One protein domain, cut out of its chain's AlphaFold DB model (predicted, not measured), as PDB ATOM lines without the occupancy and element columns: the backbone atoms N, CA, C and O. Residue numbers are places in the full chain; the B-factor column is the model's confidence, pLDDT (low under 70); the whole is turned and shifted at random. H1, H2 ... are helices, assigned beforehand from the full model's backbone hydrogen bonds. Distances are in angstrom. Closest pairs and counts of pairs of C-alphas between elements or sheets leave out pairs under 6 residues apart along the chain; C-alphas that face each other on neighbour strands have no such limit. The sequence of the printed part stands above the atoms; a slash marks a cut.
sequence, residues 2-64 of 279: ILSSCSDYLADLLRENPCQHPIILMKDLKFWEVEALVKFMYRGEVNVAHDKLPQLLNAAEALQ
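Overview. This is residues 2 to 64 of the 279 residues of the protein "Protein bric-a-brac 1" of Apis cerana (UniProt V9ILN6). Short H1 packs on the later part of the longest helix, H3, and H4 crosses the earlier part of H3 nearly at a right angle. H2 makes a corner with H1, away from H3 and H4, and a long loop leads from it back to H3; residues 16 to 21, of which 16 belongs to H2, stick out. The printed part has 63 residues with four named helices, in the order H1, H2, H3, H4, and no named strand; its class is all helix. It is compact, with a radius of gyration of the C-alphas of 12.1 A, yet elongated in outline, spanning 37 by 24 by 17 A.

Arrangement. H1, residues 2 to 6, and H2, residues 8 to 16, touch only at the corner by their tight link; their closest C-alphas, those of Ser 4 and Ala 11, are 3.9 A apart. H1 touches H3, residues 31 to 43, at residues 38 to 42 of H3 alone, with the C-alphas of Cys 6 and Met 41 closest at 6.2 A. H2 and H3 are apart. H4, residues 53 to 62, touches H3 at residues 33 to 37 of H3 alone; the closest C-alphas, those of Glu 33 and Leu 56, are 5.4 A apart. The lines of H3 and H4 are about perpendicular, at 79 degrees. H4 is apart from H1 and from H2. In H1, H2, H3 and H4 every O i to N i+4 pair is within hydrogen-bond range.

Along the chain. H1 begins at C-alpha 2, (19.679, -0.331, -7.804). From first to last C-alpha, H2 is 12.4 A long, H3 18.1 A and H4 14.3 A. H3 begins at C-alpha 31, (5.809, 10.891, -0.449), and H4 ends at C-alpha 62, (7.373, -2.377, 4.689).

Size, cuts and confidence. The two C-alphas farthest apart, those of Cys 19 and His 50, are 37.6 A apart. The link from H2 to H3, 14 residues, is long; that from H3 to H4, 9 residues, is short. The printed part has no cut, and no printed residue has a pLDDT under 70.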
ATOM      1  N   ILE A   2      19.392  -0.756  -9.193       94.00
ATOM      2  CA  ILE A   2      19.679  -0.331  -7.804       94.00
ATOM      3  C   ILE A   2      18.549  -0.732  -6.840       94.00
ATOM      4  O   ILE A   2      18.804  -1.460  -5.887       94.00
ATOM      5  N   LEU A   3      17.296  -0.364  -7.141       93.06
ATOM      6  CA  LEU A   3      16.129  -0.643  -6.287       93.06
ATOM      7  C   LEU A   3      15.998  -2.129  -5.897       93.06
ATOM      8  O   LEU A   3      15.874  -2.447  -4.720       93.06
ATOM      9  N   SER A   4      16.119  -3.039  -6.870       93.06
ATOM     10  CA  SER A   4      16.073  -4.495  -6.661       93.06
ATOM     11  C   SER A   4      17.303  -5.077  -5.953       93.06
ATOM     12  O   SER A   4      17.273  -6.203  -5.470       93.06
ATOM     13  N   SER A   5      18.412  -4.342  -5.889       94.56
ATOM     14  CA  SER A   5      19.574  -4.759  -5.095       94.56
ATOM     15  C   SER A   5      19.374  -4.381  -3.625       94.56
ATOM     16  O   SER A   5      19.677  -5.175  -2.732       94.56
ATOM     17  N   CYS A   6      18.810  -3.193  -3.381       95.62
ATOM     18  CA  CYS A   6      18.598  -2.615  -2.055       95.62
ATOM     19  C   CYS A   6      17.332  -3.108  -1.335       95.62
ATOM     20  O   CYS A   6      17.255  -2.959  -0.121       95.62
ATOM     21  N   SER A   7      16.357  -3.687  -2.034       95.56
ATOM     22  CA  SER A   7      15.117  -4.216  -1.453       95.56
ATOM     23  C   SER A   7      14.754  -5.548  -2.101       95.56
ATOM     24  O   SER A   7      14.692  -5.635  -3.328       95.56
ATOM     25  N   ASP A   8      14.505  -6.573  -1.284       94.38
ATOM     26  CA  ASP A   8      14.065  -7.885  -1.780       94.38
ATOM     27  C   ASP A   8      12.609  -7.829  -2.276       94.38
ATOM     28  O   ASP A   8      12.312  -8.319  -3.362       94.38
ATOM     29  N   TYR A   9      11.733  -7.095  -1.576       94.38
ATOM     30  CA  TYR A   9      10.362  -6.820  -2.023       94.38
ATOM     31  C   TYR A   9      10.312  -6.171  -3.418       94.38
ATOM     32  O   TYR A   9       9.582  -6.633  -4.294       94.38
ATOM     33  N   LEU A  10      11.117  -5.127  -3.663       93.88
ATOM     34  CA  LEU A  10      11.187  -4.488  -4.980       93.88
ATOM     35  C   LEU A  10      11.880  -5.379  -6.021       93.88
ATOM     36  O   LEU A  10      11.604  -5.232  -7.211       93.88
ATOM     37  N   ALA A  11      12.764  -6.293  -5.612       93.94
ATOM     38  CA  ALA A  11      13.382  -7.257  -6.517       93.94
ATOM     39  C   ALA A  11      12.364  -8.247  -7.081       93.94
ATOM     40  O   ALA A  11      12.350  -8.476  -8.292       93.94
ATOM     41  N   ASP A  12      11.516  -8.799  -6.218       94.38
ATOM     42  CA  ASP A  12      10.502  -9.770  -6.616       94.38
ATOM     43  C   ASP A  12       9.346  -9.079  -7.357       94.38
ATOM     44  O   ASP A  12       9.009  -9.497  -8.465       94.38
ATOM     45  N   LEU A  13       8.854  -7.933  -6.867       93.88
ATOM     46  CA  LEU A  13       7.802  -7.148  -7.534       93.88
ATOM     47  C   LEU A  13       8.172  -6.756  -8.978       93.88
ATOM     48  O   LEU A  13       7.355  -6.894  -9.891       93.88
ATOM     49  N   LEU A  14       9.406  -6.283  -9.201       92.31
ATOM     50  CA  LEU A  14       9.896  -5.913 -10.537       92.31
ATOM     51  C   LEU A  14      10.222  -7.131 -11.416       92.31
ATOM     52  O   LEU A  14      10.223  -7.005 -12.640       92.31
ATOM     53  N   ARG A  15      10.502  -8.301 -10.824       92.00
ATOM     54  CA  ARG A  15      10.700  -9.558 -11.565       92.00
ATOM     55  C   ARG A  15       9.372 -10.126 -12.060       92.00
ATOM     56  O   ARG A  15       9.319 -10.622 -13.182       92.00
ATOM     57  N   GLU A  16       8.328 -10.059 -11.240       91.38
ATOM     58  CA  GLU A  16       6.986 -10.548 -11.582       91.38
ATOM     59  C   GLU A  16       6.276  -9.664 -12.621       91.38
ATOM     60  O   GLU A  16       5.435 -10.160 -13.367       91.38
ATOM     61  N   ASN A  17       6.647  -8.380 -12.719       87.81
ATOM     62  CA  ASN A  17       5.997  -7.392 -13.587       87.81
ATOM     63  C   ASN A  17       6.971  -6.779 -14.623       87.81
ATOM     64  O   ASN A  17       7.263  -5.579 -14.565       87.81
ATOM     65  N   PRO A  18       7.497  -7.568 -15.584       86.75
ATOM     66  CA  PRO A  18       8.456  -7.088 -16.575       86.75
ATOM     67  C   PRO A  18       7.800  -6.128 -17.579       86.75
ATOM     68  O   PRO A  18       7.066  -6.533 -18.478       86.75
ATOM     69  N   CYS A  19       8.100  -4.838 -17.452       87.94
ATOM     70  CA  CYS A  19       7.636  -3.786 -18.354       87.94
ATOM     71  C   CYS A  19       8.670  -2.648 -18.440       87.94
ATOM     72  O   CYS A  19       9.537  -2.522 -17.576       87.94
ATOM     73  N   GLN A  20       8.601  -1.820 -19.490       88.69
ATOM     74  CA  GLN A  20       9.547  -0.705 -19.680       88.69
ATOM     75  C   GLN A  20       9.358   0.415 -18.640       88.69
ATOM     76  O   GLN A  20      10.328   1.052 -18.231       88.69
ATOM     77  N   HIS A  21       8.118   0.625 -18.185       90.88
ATOM     78  CA  HIS A  21       7.733   1.690 -17.256       90.88
ATOM     79  C   HIS A  21       6.842   1.133 -16.124       90.88
ATOM     80  O   HIS A  21       5.622   1.295 -16.169       90.88
ATOM     81  N   PRO A  22       7.420   0.439 -15.124       90.81
ATOM     82  CA  PRO A  22       6.662  -0.124 -14.008       90.81
ATOM     83  C   PRO A  22       6.064   0.970 -13.118       90.81
ATOM     84  O   PRO A  22       6.784   1.787 -12.544       90.81
ATOM     85  N   ILE A  23       4.740   0.943 -12.959       92.38
ATOM     86  CA  ILE A  23       3.999   1.809 -12.034       92.38
ATOM     87  C   ILE A  23       3.796   1.040 -10.724       92.38
ATOM     88  O   ILE A  23       3.076   0.044 -10.688       92.38
ATOM     89  N   ILE A  24       4.432   1.502  -9.645       90.69
ATOM     90  CA  ILE A  24       4.346   0.879  -8.316       90.69
ATOM     91  C   ILE A  24       3.448   1.728  -7.415       90.69
ATOM     92  O   ILE A  24       3.757   2.880  -7.116       90.69
ATOM     93  N   LEU A  25       2.350   1.135  -6.947       91.62
ATOM     94  CA  LEU A  25       1.392   1.758  -6.034       91.62
ATOM     95  C   LEU A  25       1.731   1.376  -4.588       91.62
ATOM     96  O   LEU A  25       1.362   0.304  -4.111       91.62
ATOM     97  N   MET A  26       2.448   2.254  -3.887       90.31
ATOM     98  CA  MET A  26       2.789   2.066  -2.474       90.31
ATOM     99  C   MET A  26       1.654   2.595  -1.595       90.31
ATOM    100  O   MET A  26       1.435   3.804  -1.522       90.31
ATOM    101  N   LYS A  27       0.913   1.697  -0.941       89.25
ATOM    102  CA  LYS A  27      -0.145   2.089  -0.002       89.25
ATOM    103  C   LYS A  27       0.451   2.447   1.359       89.25
ATOM    104  O   LYS A  27       1.472   1.894   1.753       89.25
ATOM    105  N   ASP A  28      -0.215   3.357   2.065       91.62
ATOM    106  CA  ASP A  28       0.078   3.742   3.452       91.62
ATOM    107  C   ASP A  28       1.480   4.356   3.694       91.62
ATOM    108  O   ASP A  28       1.876   4.543   4.843       91.62
ATOM    109  N   LEU A  29       2.193   4.750   2.626       95.56
ATOM    110  CA  LEU A  29       3.443   5.519   2.677       95.56
ATOM    111  C   LEU A  29       3.233   6.968   2.228       95.56
ATOM    112  O   LEU A  29       2.511   7.251   1.268       95.56
ATOM    113  N   LYS A  30       3.913   7.902   2.890       96.12
ATOM    114  CA  LYS A  30       3.948   9.321   2.510       96.12
ATOM    115  C   LYS A  30       5.043   9.553   1.475       96.12
ATOM    116  O   LYS A  30       6.108   8.945   1.532       96.12
ATOM    117  N   PHE A  31       4.836  10.530   0.590       95.81
ATOM    118  CA  PHE A  31       5.809  10.891  -0.449       95.81
ATOM    119  C   PHE A  31       7.239  11.092   0.088       95.81
ATOM    120  O   PHE A  31       8.184  10.554  -0.479       95.81
ATOM    121  N   TRP A  32       7.398  11.808   1.209       97.25
ATOM    122  CA  TRP A  32       8.719  12.088   1.785       97.25
ATOM    123  C   TRP A  32       9.438  10.824   2.293       97.25
ATOM    124  O   TRP A  32      10.665  10.783   2.272       97.25
ATOM    125  N   GLU A  33       8.698   9.795   2.725       97.38
ATOM    126  CA  GLU A  33       9.259   8.515   3.180       97.38
ATOM    127  C   GLU A  33       9.858   7.783   1.976       97.38
ATOM    128  O   GLU A  33      11.031   7.416   1.991       97.38
ATOM    129  N   VAL A  34       9.091   7.675   0.886       96.81
ATOM    130  CA  VAL A  34       9.548   7.074  -0.377       96.81
ATOM    131  C   VAL A  34      10.732   7.852  -0.963       96.81
ATOM    132  O   VAL A  34      11.732   7.248  -1.349       96.81
ATOM    133  N   GLU A  35      10.670   9.185  -0.978       96.88
ATOM    134  CA  GLU A  35      11.755  10.039  -1.472       96.88
ATOM    135  C   GLU A  35      13.052   9.845  -0.661       96.88
ATOM    136  O   GLU A  35      14.135   9.702  -1.235       96.88
ATOM    137  N   ALA A  36      12.953   9.792   0.671       97.75
ATOM    138  CA  ALA A  36      14.089   9.557   1.558       97.75
ATOM    139  C   ALA A  36      14.681   8.145   1.388       97.75
ATOM    140  O   ALA A  36      15.906   8.005   1.342       97.75
ATOM    141  N   LEU A  37      13.842   7.115   1.227       97.56
ATOM    142  CA  LEU A  37      14.296   5.749   0.948       97.56
ATOM    143  C   LEU A  37      14.999   5.646  -0.410       97.56
ATOM    144  O   LEU A  37      16.067   5.044  -0.492       97.56
ATOM    145  N   VAL A  38      14.469   6.271  -1.465       96.38
ATOM    146  CA  VAL A  38      15.132   6.295  -2.779       96.38
ATOM    147  C   VAL A  38      16.461   7.059  -2.703       96.38
ATOM    148  O   VAL A  38      17.470   6.563  -3.204       96.38
ATOM    149  N   LYS A  39      16.520   8.208  -2.011       96.56
ATOM    150  CA  LYS A  39      17.787   8.925  -1.764       96.56
ATOM    151  C   LYS A  39      18.809   8.030  -1.055       96.56
ATOM    152  O   LYS A  39      19.942   7.949  -1.526       96.56
ATOM    153  N   PHE A  40      18.401   7.305  -0.010       97.62
ATOM    154  CA  PHE A  40      19.250   6.325   0.671       97.62
ATOM    155  C   PHE A  40      19.741   5.216  -0.275       97.62
ATOM    156  O   PHE A  40      20.940   4.959  -0.327       97.62
ATOM    157  N   MET A  41      18.863   4.604  -1.078       96.31
ATOM    158  CA  MET A  41      19.246   3.526  -2.007       96.31
ATOM    159  C   MET A  41      20.288   3.959  -3.051       96.31
ATOM    160  O   MET A  41      21.097   3.139  -3.479       96.31
ATOM    161  N   TYR A  42      20.274   5.229  -3.467       96.62
ATOM    162  CA  TYR A  42      21.201   5.761  -4.475       96.62
ATOM    163  C   TYR A  42      22.464   6.414  -3.889       96.62
ATOM    164  O   TYR A  42      23.480   6.472  -4.581       96.62
ATOM    165  N   ARG A  43      22.426   6.915  -2.645       95.50
ATOM    166  CA  ARG A  43      23.562   7.604  -1.991       95.50
ATOM    167  C   ARG A  43      24.259   6.782  -0.905       95.50
ATOM    168  O   ARG A  43      25.381   7.108  -0.544       95.50
ATOM    169  N   GLY A  44      23.607   5.748  -0.376       95.31
ATOM    170  CA  GLY A  44      24.041   4.985   0.801       95.31
ATOM    171  C   GLY A  44      23.697   5.640   2.147       95.31
ATOM    172  O   GLY A  44      23.838   4.999   3.185       95.31
ATOM    173  N   GLU A  45      23.221   6.886   2.145       95.81
ATOM    174  CA  GLU A  45      22.865   7.652   3.341       95.81
ATOM    175  C   GLU A  45      21.695   8.610   3.071       95.81
ATOM    176  O   GLU A  45      21.442   9.018   1.933       95.81
ATOM    177  N   VAL A  46      20.973   8.978   4.131       97.38
ATOM    178  CA  VAL A  46      19.946  10.026   4.111       97.38
ATOM    179  C   VAL A  46      19.890  10.705   5.479       97.38
ATOM    180  O   VAL A  46      19.999  10.041   6.506       97.38
ATOM    181  N   ASN A  47      19.717  12.026   5.495       96.88
ATOM    182  CA  ASN A  47      19.509  12.791   6.723       96.88
ATOM    183  C   ASN A  47      18.017  13.111   6.887       96.88
ATOM    184  O   ASN A  47      17.391  13.620   5.956       96.88
ATOM    185  N   VAL A  48      17.457  12.831   8.063       96.44
ATOM    186  CA  VAL A  48      16.063  13.130   8.422       96.44
ATOM    187  C   VAL A  48      15.980  13.650   9.853       96.44
ATOM    188  O   VAL A  48      16.821  13.337  10.693       96.44
ATOM    189  N   ALA A  49      14.946  14.439  10.140       97.06
ATOM    190  CA  ALA A  49      14.677  14.908  11.492       97.06
ATOM    191  C   ALA A  49      14.317  13.732  12.429       97.06
ATOM    192  O   ALA A  49      13.752  12.723  11.999       97.06
ATOM    193  N   HIS A  50      14.674  13.847  13.712       96.94
ATOM    194  CA  HIS A  50      14.603  12.739  14.673       96.94
ATOM    195  C   HIS A  50      13.171  12.220  14.903       96.94
ATOM    196  O   HIS A  50      12.958  11.017  15.020       96.94
ATOM    197  N   ASP A  51      12.187  13.119  14.883       97.50
ATOM    198  CA  ASP A  51      10.746  12.842  14.934       97.50
ATOM    199  C   ASP A  51      10.240  12.020  13.733       97.50
ATOM    200  O   ASP A  51       9.280  11.257  13.850       97.50
ATOM    201  N   LYS A  52      10.907  12.147  12.580       96.88
ATOM    202  CA  LYS A  52      10.563  11.448  11.335       96.88
ATOM    203  C   LYS A  52      11.245  10.091  11.198       96.88
ATOM    204  O   LYS A  52      10.734   9.236  10.477       96.88
ATOM    205  N   LEU A  53      12.356   9.857  11.899       97.31
ATOM    206  CA  LEU A  53      13.113   8.606  11.809       97.31
ATOM    207  C   LEU A  53      12.250   7.339  12.030       97.31
ATOM    208  O   LEU A  53      12.377   6.424  11.219       97.31
ATOM    209  N   PRO A  54      11.323   7.261  13.012       96.62
ATOM    210  CA  PRO A  54      10.470   6.079  13.178       96.62
ATOM    211  C   PRO A  54       9.555   5.820  11.973       96.62
ATOM    212  O   PRO A  54       9.352   4.674  11.587       96.62
ATOM    213  N   GLN A  55       9.033   6.878  11.344       96.75
ATOM    214  CA  GLN A  55       8.182   6.757  10.154       96.75
ATOM    215  C   GLN A  55       8.993   6.250   8.953       96.75
ATOM    216  O   GLN A  55       8.544   5.351   8.244       96.75
ATOM    217  N   LEU A  56      10.228   6.742   8.787       97.50
ATOM    218  CA  LEU A  56      11.145   6.261   7.752       97.50
ATOM    219  C   LEU A  56      11.526   4.785   7.948       97.50
ATOM    220  O   LEU A  56      11.577   4.039   6.972       97.50
ATOM    221  N   LEU A  57      11.787   4.355   9.186       96.94
ATOM    222  CA  LEU A  57      12.147   2.964   9.487       96.94
ATOM    223  C   LEU A  57      10.966   2.006   9.277       96.94
ATOM    224  O   LEU A  57      11.156   0.950   8.680       96.94
ATOM    225  N   ASN A  58       9.745   2.398   9.654       96.25
ATOM    226  CA  ASN A  58       8.540   1.617   9.350       96.25
ATOM    227  C   ASN A  58       8.329   1.473   7.830       96.25
ATOM    228  O   ASN A  58       8.012   0.388   7.342       96.25
ATOM    229  N   ALA A  59       8.553   2.546   7.062       96.44
ATOM    230  CA  ALA A  59       8.500   2.507   5.601       96.44
ATOM    231  C   ALA A  59       9.611   1.622   4.998       96.44
ATOM    232  O   ALA A  59       9.372   0.880   4.042       96.44
ATOM    233  N   ALA A  60      10.816   1.661   5.579       96.75
ATOM    234  CA  ALA A  60      11.925   0.795   5.194       96.75
ATOM    235  C   ALA A  60      11.615  -0.686   5.442       96.75
ATOM    236  O   ALA A  60      11.949  -1.515   4.601       96.75
ATOM    237  N   GLU A  61      10.972  -1.020   6.564       95.81
ATOM    238  CA  GLU A  61      10.540  -2.382   6.890       95.81
ATOM    239  C   GLU A  61       9.459  -2.875   5.918       95.81
ATOM    240  O   GLU A  61       9.608  -3.951   5.337       95.81
ATOM    241  N   ALA A  62       8.437  -2.054   5.644       94.12
ATOM    242  CA  ALA A  62       7.373  -2.377   4.689       94.12
ATOM    243  C   ALA A  62       7.907  -2.660   3.270       94.12
ATOM    244  O   ALA A  62       7.455  -3.597   2.613       94.12
ATOM    245  N   LEU A  63       8.904  -1.891   2.817       95.06
ATOM    246  CA  LEU A  63       9.590  -2.100   1.535       95.06
ATOM    247  C   LEU A  63      10.829  -3.010   1.639       95.06
ATOM    248  O   LEU A  63      11.557  -3.145   0.657       95.06
ATOM    249  N   GLN A  64      11.095  -3.628   2.792       95.62
ATOM    250  CA  GLN A  64      12.232  -4.527   3.045       95.62
ATOM    251  C   GLN A  64      13.593  -3.971   2.570       95.62
ATOM    252  O   GLN A  64      14.379  -4.655   1.908       95.62
TER     253      GLN A  64